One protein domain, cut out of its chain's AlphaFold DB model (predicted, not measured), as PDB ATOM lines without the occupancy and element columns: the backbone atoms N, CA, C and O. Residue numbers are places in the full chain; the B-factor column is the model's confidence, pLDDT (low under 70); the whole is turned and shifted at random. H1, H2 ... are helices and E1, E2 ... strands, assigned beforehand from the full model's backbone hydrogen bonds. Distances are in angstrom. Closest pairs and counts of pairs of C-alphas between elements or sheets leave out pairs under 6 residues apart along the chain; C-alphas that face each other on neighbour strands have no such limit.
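This is residues 113 to 167 of the 547 residues of the protein "Fibronectin type-III domain-containing protein" of uncultured Clostridium sp (UniProt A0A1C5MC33). Two strand hairpins, E1 with E2 and E3 with E4, follow one another along the longest axis, with E2 running on into E3 through a sharp bend, so that the model is a loose, drawn-out pair of ribbons. Where they meet, the short strand E5 comes in beside E2, reached by a wide loop of residues 151 to 162, and the one-turn helix H1 packs on the sheet of E1, E2 and E5. The printed part has 55 residues with one named helix and five named strands in the order H1, E1, E2, E3, E4, E5; its class is mostly strand. One sheet has the order E1, E2, E5 and is mixed; the other, E3 and E4, is antiparallel. The whole is loose, with a radius of gyration of the C-alphas of 12.6 A and spans of 36 by 25 by 20 A.

Find C-alpha 113 at (166.732, 105.978, 113.137), where H1, residues 113 to 116, begins; it covers 5.0 A. Read on to E1, residues 120 to 122, 5.6 A, and E2, residues 125 to 131, 16.5 A, which ends at C-alpha 131 at (164.806, 108.031, 122.985). Next come E3, residues 134 to 139, 16.1 A, and E4, residues 145 to 150, 15.4 A. E5, residues 163 to 165, 6.3 A, ends at C-alpha 165 at (160.252, 110.160, 123.981).

Begin at H1, which is on the sheet of E1, E2 and E5 at a height over the sheet of 8.0 A; its closest C-alphas to E2 are those of Ser 114 and Lys 128, 5.9 A apart. H1 is over none of the strands, but only just, with 2 of its C-alphas falling on E2. It is too short for any O i to N i+4 pair; its one O i to N i+3 pair is within hydrogen-bond range. E1 and E2 form an antiparallel hairpin at 127 degrees; look at N 121 and O 127, 2.8 A. The pairing of E2 is staggered: residues 125 to 128 pair with E1, residues 129 to 131 with E5. E5 is parallel to E2 at 54 degrees, with N 130 and O 163 at 2.8 A. E2 runs on into E3 across 2 residues, at 81 degrees. E3 and E4 form an antiparallel hairpin at 153 degrees, with N 148 and O 136 at 2.8 A. The closest C-alphas of E4 and E5 are those of Ile 149 and Phe 164, 6.9 A apart. E3 and E5 are apart.

Asp 124 and Asn 143 have the C-alphas farthest apart, 37.6 A. The printed part has no cut, and its one long link joins E4 to E5 over 12 residues. No printed residue is under 70 in pLDDT, and the mean of the printed part is 92.4.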
ATOM      1  N   LEU A 113     166.858 105.916 111.678       92.62
ATOM      2  CA  LEU A 113     166.732 105.978 113.137       92.62
ATOM      3  C   LEU A 113     165.364 105.474 113.608       92.62
ATOM      4  O   LEU A 113     165.251 104.879 114.680       92.62
ATOM      5  N   SER A 114     164.336 105.640 112.779       91.50
ATOM      6  CA  SER A 114     162.986 105.166 113.060       91.50
ATOM      7  C   SER A 114     162.892 103.641 113.053       91.50
ATOM      8  O   SER A 114     162.176 103.070 113.872       91.50
ATOM      9  N   LYS A 115     163.624 102.948 112.173       88.69
ATOM     10  CA  LYS A 115     163.679 101.474 112.181       88.69
ATOM     11  C   LYS A 115     164.677 100.907 113.181       88.69
ATOM     12  O   LYS A 115     164.447  99.813 113.690       88.69
ATOM     13  N   ASN A 116     165.746 101.642 113.472       88.62
ATOM     14  CA  ASN A 116     166.825 101.168 114.334       88.62
ATOM     15  C   ASN A 116     166.494 101.235 115.834       88.62
ATOM     16  O   ASN A 116     167.212 100.637 116.633       88.62
ATOM     17  N   THR A 117     165.415 101.914 116.238       90.75
ATOM     18  CA  THR A 117     164.930 101.872 117.626       90.75
ATOM     19  C   THR A 117     164.106 100.611 117.927       90.75
ATOM     20  O   THR A 117     163.215 100.196 117.169       90.75
ATOM     21  N   SER A 118     164.371 100.016 119.093       92.00
ATOM     22  CA  SER A 118     163.581  98.920 119.661       92.00
ATOM     23  C   SER A 118     162.323  99.401 120.397       92.00
ATOM     24  O   SER A 118     161.447  98.587 120.685       92.00
ATOM     25  N   ILE A 119     162.197 100.705 120.671       94.06
ATOM     26  CA  ILE A 119     161.100 101.273 121.460       94.06
ATOM     27  C   ILE A 119     159.884 101.538 120.563       94.06
ATOM     28  O   ILE A 119     159.991 102.132 119.484       94.06
ATOM     29  N   GLN A 120     158.715 101.109 121.031       94.19
ATOM     30  CA  GLN A 120     157.411 101.378 120.424       94.19
ATOM     31  C   GLN A 120     156.585 102.258 121.367       94.19
ATOM     32  O   GLN A 120     156.838 102.275 122.571       94.19
ATOM     33  N   TYR A 121     155.620 103.000 120.825       94.19
ATOM     34  CA  TYR A 121     154.783 103.914 121.601       94.19
ATOM     35  C   TYR A 121     153.962 103.185 122.670       94.19
ATOM     36  O   TYR A 121     153.966 103.590 123.831       94.19
ATOM     37  N   ALA A 122     153.287 102.104 122.278       93.44
ATOM     38  CA  ALA A 122     152.485 101.255 123.153       93.44
ATOM     39  C   ALA A 122     152.404  99.832 122.578       93.44
ATOM     40  O   ALA A 122     152.755  99.600 121.423       93.44
ATOM     41  N   SER A 123     151.931  98.861 123.362       93.44
ATOM     42  CA  SER A 123     151.822  97.458 122.923       93.44
ATOM     43  C   SER A 123     150.862  97.245 121.748       93.44
ATOM     44  O   SER A 123     151.026  96.307 120.977       93.44
ATOM     45  N   ASP A 124     149.854  98.103 121.623       95.19
ATOM     46  CA  ASP A 124     148.830  98.107 120.576       95.19
ATOM     47  C   ASP A 124     149.111  99.139 119.467       95.19
ATOM     48  O   ASP A 124     148.343  99.258 118.514       95.19
ATOM     49  N   ASN A 125     150.223  99.874 119.565       94.31
ATOM     50  CA  ASN A 125     150.601 100.900 118.608       94.31
ATOM     51  C   ASN A 125     152.098 100.833 118.289       94.31
ATOM     52  O   ASN A 125     152.959 101.253 119.064       94.31
ATOM     53  N   SER A 126     152.390 100.378 117.073       92.19
ATOM     54  CA  SER A 126     153.747 100.154 116.581       92.19
ATOM     55  C   SER A 126     154.499 101.424 116.160       92.19
ATOM     56  O   SER A 126     155.572 101.308 115.561       92.19
ATOM     57  N   ALA A 127     153.963 102.627 116.410       95.19
ATOM     58  CA  ALA A 127     154.681 103.874 116.158       95.19
ATOM     59  C   ALA A 127     156.025 103.865 116.898       95.19
ATOM     60  O   ALA A 127     156.117 103.501 118.073       95.19
ATOM     61  N   LYS A 128     157.091 104.229 116.187       94.62
ATOM     62  CA  LYS A 128     158.463 104.108 116.681       94.62
ATOM     63  C   LYS A 128     158.826 105.293 117.559       94.62
ATOM     64  O   LYS A 128     158.472 106.423 117.235       94.62
ATOM     65  N   VAL A 129     159.545 105.033 118.650       95.44
ATOM     66  CA  VAL A 129     159.998 106.071 119.582       95.44
ATOM     67  C   VAL A 129     161.518 106.133 119.573       95.44
ATOM     68  O   VAL A 129     162.199 105.156 119.882       95.44
ATOM     69  N   ILE A 130     162.059 107.296 119.246       95.38
ATOM     70  CA  ILE A 130     163.472 107.606 119.427       95.38
ATOM     71  C   ILE A 130     163.643 108.180 120.837       95.38
ATOM     72  O   ILE A 130     162.967 109.139 121.215       95.38
ATOM     73  N   ALA A 131     164.530 107.576 121.628       93.06
ATOM     74  CA  ALA A 131     164.806 108.031 122.985       93.06
ATOM     75  C   ALA A 131     165.582 109.355 122.964       93.06
ATOM     76  O   ALA A 131     166.674 109.434 122.405       93.06
ATOM     77  N   GLY A 132     165.022 110.387 123.585       92.62
ATOM     78  CA  GLY A 132     165.734 111.616 123.891       92.62
ATOM     79  C   GLY A 132     166.583 111.475 125.153       92.62
ATOM     80  O   GLY A 132     166.271 110.678 126.038       92.62
ATOM     81  N   ASP A 133     167.642 112.274 125.252       89.19
ATOM     82  CA  ASP A 133     168.550 112.281 126.406       89.19
ATOM     83  C   ASP A 133     168.332 113.486 127.333       89.19
ATOM     84  O   ASP A 133     168.676 113.440 128.514       89.19
ATOM     85  N   ALA A 134     167.737 114.562 126.816       88.38
ATOM     86  CA  ALA A 134     167.492 115.786 127.560       88.38
ATOM     87  C   ALA A 134     166.239 116.521 127.070       88.38
ATOM     88  O   ALA A 134     165.840 116.425 125.904       88.38
ATOM     89  N   VAL A 135     165.643 117.295 127.979       91.31
ATOM     90  CA  VAL A 135     164.504 118.175 127.705       91.31
ATOM     91  C   VAL A 135     164.854 119.593 128.109       91.31
ATOM     92  O   VAL A 135     165.333 119.838 129.215       91.31
ATOM     93  N   PHE A 136     164.568 120.529 127.218       91.06
ATOM     94  CA  PHE A 136     164.838 121.945 127.403       91.06
ATOM     95  C   PHE A 136     163.554 122.741 127.213       91.06
ATOM     96  O   PHE A 136     162.740 122.415 126.349       91.06
ATOM     97  N   LYS A 137     163.395 123.825 127.974       93.81
ATOM     98  CA  LYS A 137     162.478 124.906 127.614       93.81
ATOM     99  C   LYS A 137     163.314 126.058 127.087       93.81
ATOM    100  O   LYS A 137     164.135 126.597 127.825       93.81
ATOM    101  N   ALA A 138     163.106 126.428 125.832       96.06
ATOM    102  CA  ALA A 138     163.830 127.527 125.212       96.06
ATOM    103  C   ALA A 138     162.903 128.341 124.315       96.06
ATOM    104  O   ALA A 138     161.971 127.804 123.715       96.06
ATOM    105  N   LYS A 139     163.194 129.637 124.212       97.38
ATOM    106  CA  LYS A 139     162.631 130.498 123.178       97.38
ATOM    107  C   LYS A 139     163.444 130.301 121.901       97.38
ATOM    108  O   LYS A 139     164.649 130.541 121.904       97.38
ATOM    109  N   ASN A 140     162.807 129.814 120.843       96.75
ATOM    110  CA  ASN A 140     163.467 129.577 119.558       96.75
ATOM    111  C   ASN A 140     163.584 130.870 118.729       96.75
ATOM    112  O   ASN A 140     163.068 131.917 119.113       96.75
ATOM    113  N   THR A 141     164.266 130.790 117.581       97.50
ATOM    114  CA  THR A 141     164.562 131.926 116.681       97.50
ATOM    115  C   THR A 141     163.323 132.621 116.114       97.50
ATOM    116  O   THR A 141     163.409 133.763 115.678       97.50
ATOM    117  N   ASP A 142     162.167 131.967 116.162       97.31
ATOM    118  CA  ASP A 142     160.858 132.518 115.811       97.31
ATOM    119  C   ASP A 142     160.106 133.127 117.013       97.31
ATOM    120  O   ASP A 142     158.921 133.430 116.923       97.31
ATOM    121  N   ASN A 143     160.795 133.320 118.143       96.38
ATOM    122  CA  ASN A 143     160.292 133.903 119.389       96.38
ATOM    123  C   ASN A 143     159.221 133.092 120.138       96.38
ATOM    124  O   ASN A 143     158.567 133.632 121.034       96.38
ATOM    125  N   VAL A 144     159.083 131.795 119.856       97.88
ATOM    126  CA  VAL A 144     158.146 130.911 120.567       97.88
ATOM    127  C   VAL A 144     158.878 130.077 121.622       97.88
ATOM    128  O   VAL A 144     159.891 129.442 121.330       97.88
ATOM    129  N   ASP A 145     158.353 130.057 122.851       97.06
ATOM    130  CA  ASP A 145     158.783 129.130 123.906       97.06
ATOM    131  C   ASP A 145     158.308 127.707 123.585       97.06
ATOM    132  O   ASP A 145     157.104 127.450 123.509       97.06
ATOM    133  N   ARG A 146     159.243 126.764 123.443       95.56
ATOM    134  CA  ARG A 146     158.937 125.350 123.198       95.56
ATOM    135  C   ARG A 146     159.577 124.438 124.227       95.56
ATOM    136  O   ARG A 146     160.598 124.764 124.831       95.56
ATOM    137  N   VAL A 147     158.970 123.265 124.373       93.38
ATOM    138  CA  VAL A 147     159.629 122.095 124.948       93.38
ATOM    139  C   VAL A 147     160.406 121.422 123.821       93.38
ATOM    140  O   VAL A 147     159.815 120.927 122.864       93.38
ATOM    141  N   CYS A 148     161.727 121.426 123.928       93.19
ATOM    142  CA  CYS A 148     162.632 120.802 122.977       93.19
ATOM    143  C   CYS A 148     163.152 119.498 123.582       93.19
ATOM    144  O   CYS A 148     163.737 119.513 124.665       93.19
ATOM    145  N   ILE A 149     162.963 118.384 122.878       93.25
ATOM    146  CA  ILE A 149     163.547 117.090 123.239       93.25
ATOM    147  C   ILE A 149     164.754 116.874 122.337       93.25
ATOM    148  O   ILE A 149     164.618 116.888 121.113       93.25
ATOM    149  N   ARG A 150     165.933 116.692 122.930       91.38
ATOM    150  CA  ARG A 150     167.138 116.367 122.167       91.38
ATOM    151  C   ARG A 150     167.270 114.859 122.041       91.38
ATOM    152  O   ARG A 150     167.174 114.138 123.027       91.38
ATOM    153  N   TYR A 151     167.553 114.413 120.827       89.81
ATOM    154  CA  TYR A 151     168.141 113.109 120.568       89.81
ATOM    155  C   TYR A 151     169.641 113.314 120.335       89.81
ATOM    156  O   TYR A 151     170.029 114.020 119.407       89.81
ATOM    157  N   ASN A 152     170.473 112.742 121.203       78.56
ATOM    158  CA  ASN A 152     171.936 112.830 121.139       78.56
ATOM    159  C   ASN A 152     172.547 111.468 120.775       78.56
ATOM    160  O   ASN A 152     173.455 110.977 121.442       78.56
ATOM    161  N   GLY A 153     171.956 110.807 119.778       80.44
ATOM    162  CA  GLY A 153     172.470 109.556 119.232       80.44
ATOM    163  C   GLY A 153     173.174 109.765 117.894       80.44
ATOM    164  O   GLY A 153     173.563 110.872 117.529       80.44
ATOM    165  N   GLU A 154     173.352 108.680 117.152       86.50
ATOM    166  CA  GLU A 154     174.027 108.712 115.857       86.50
ATOM    167  C   GLU A 154     173.239 109.508 114.810       86.50
ATOM    168  O   GLU A 154     172.005 109.536 114.834       86.50
ATOM    169  N   ASN A 155     173.961 110.102 113.854       86.38
ATOM    170  CA  ASN A 155     173.365 110.788 112.712       86.38
ATOM    171  C   ASN A 155     172.535 109.817 111.855       86.38
ATOM    172  O   ASN A 155     172.937 108.678 111.599       86.38
ATOM    173  N   GLY A 156     171.395 110.287 111.367       89.19
ATOM    174  CA  GLY A 156     170.510 109.503 110.525       89.19
ATOM    175  C   GLY A 156     169.228 110.248 110.196       89.19
ATOM    176  O   GLY A 156     168.970 111.342 110.697       89.19
ATOM    177  N   PHE A 157     168.419 109.642 109.338       89.00
ATOM    178  CA  PHE A 157     167.135 110.205 108.946       89.00
ATOM    179  C   PHE A 157     166.013 109.644 109.815       89.00
ATOM    180  O   PHE A 157     166.098 108.542 110.365       89.00
ATOM    181  N   ILE A 158     164.943 110.422 109.911       92.56
ATOM    182  CA  ILE A 158     163.763 110.112 110.707       92.56
ATOM    183  C   ILE A 158     162.572 110.195 109.767       92.56
ATOM    184  O   ILE A 158     162.372 111.212 109.101       92.56
ATOM    185  N   ILE A 159     161.804 109.113 109.678       90.38
ATOM    186  CA  ILE A 159     160.599 109.086 108.847       90.38
ATOM    187  C   ILE A 159     159.409 109.683 109.596       90.38
ATOM    188  O   ILE A 159     159.403 109.816 110.825       90.38
ATOM    189  N   THR A 160     158.370 110.020 108.840       92.38
ATOM    190  CA  THR A 160     157.098 110.494 109.383       92.38
ATOM    191  C   THR A 160     156.515 109.502 110.395       92.38
ATOM    192  O   THR A 160     156.807 108.307 110.365       92.38
ATOM    193  N   ASN A 161     155.688 110.009 111.314       90.75
ATOM    194  CA  ASN A 161     155.071 109.217 112.387       90.75
ATOM    195  C   ASN A 161     156.072 108.549 113.363       90.75
ATOM    196  O   ASN A 161     155.754 107.549 114.006       90.75
ATOM    197  N   THR A 162     157.281 109.107 113.492       94.38
ATOM    198  CA  THR A 162     158.240 108.738 114.545       94.38
ATOM    199  C   THR A 162     158.122 109.713 115.709       94.38
ATOM    200  O   THR A 162     158.119 110.928 115.510       94.38
ATOM    201  N   LEU A 163     158.029 109.188 116.925       95.06
ATOM    202  CA  LEU A 163     157.939 109.966 118.155       95.06
ATOM    203  C   LEU A 163     159.326 110.177 118.769       95.06
ATOM    204  O   LEU A 163     160.207 109.329 118.640       95.06
ATOM    205  N   PHE A 164     159.485 111.266 119.517       94.00
ATOM    206  CA  PHE A 164     160.622 111.471 120.415       94.00
ATOM    207  C   PHE A 164     160.131 111.380 121.853       94.00
ATOM    208  O   PHE A 164     159.233 112.123 122.250       94.00
ATOM    209  N   GLY A 165     160.695 110.451 122.621       92.31
ATOM    210  CA  GLY A 165     160.252 110.160 123.981       92.31
ATOM    211  C   GLY A 165     161.372 110.330 124.994       92.31
ATOM    212  O   GLY A 165     162.516 109.991 124.719       92.31
ATOM    213  N   ILE A 166     161.031 110.811 126.184       91.88
ATOM    214  CA  ILE A 166     161.903 110.779 127.360       91.88
ATOM    215  C   ILE A 166     161.180 110.067 128.509       91.88
ATOM    216  O   ILE A 166     159.946 110.103 128.552       91.88
ATOM    217  N   PRO A 167     161.904 109.430 129.444       91.38
ATOM    218  CA  PRO A 167     161.282 108.801 130.603       91.38
ATOM    219  C   PRO A 167     160.460 109.807 131.416       91.38
ATOM    220  O   PRO A 167     160.938 110.895 131.740       91.38
TER     221      PRO A 167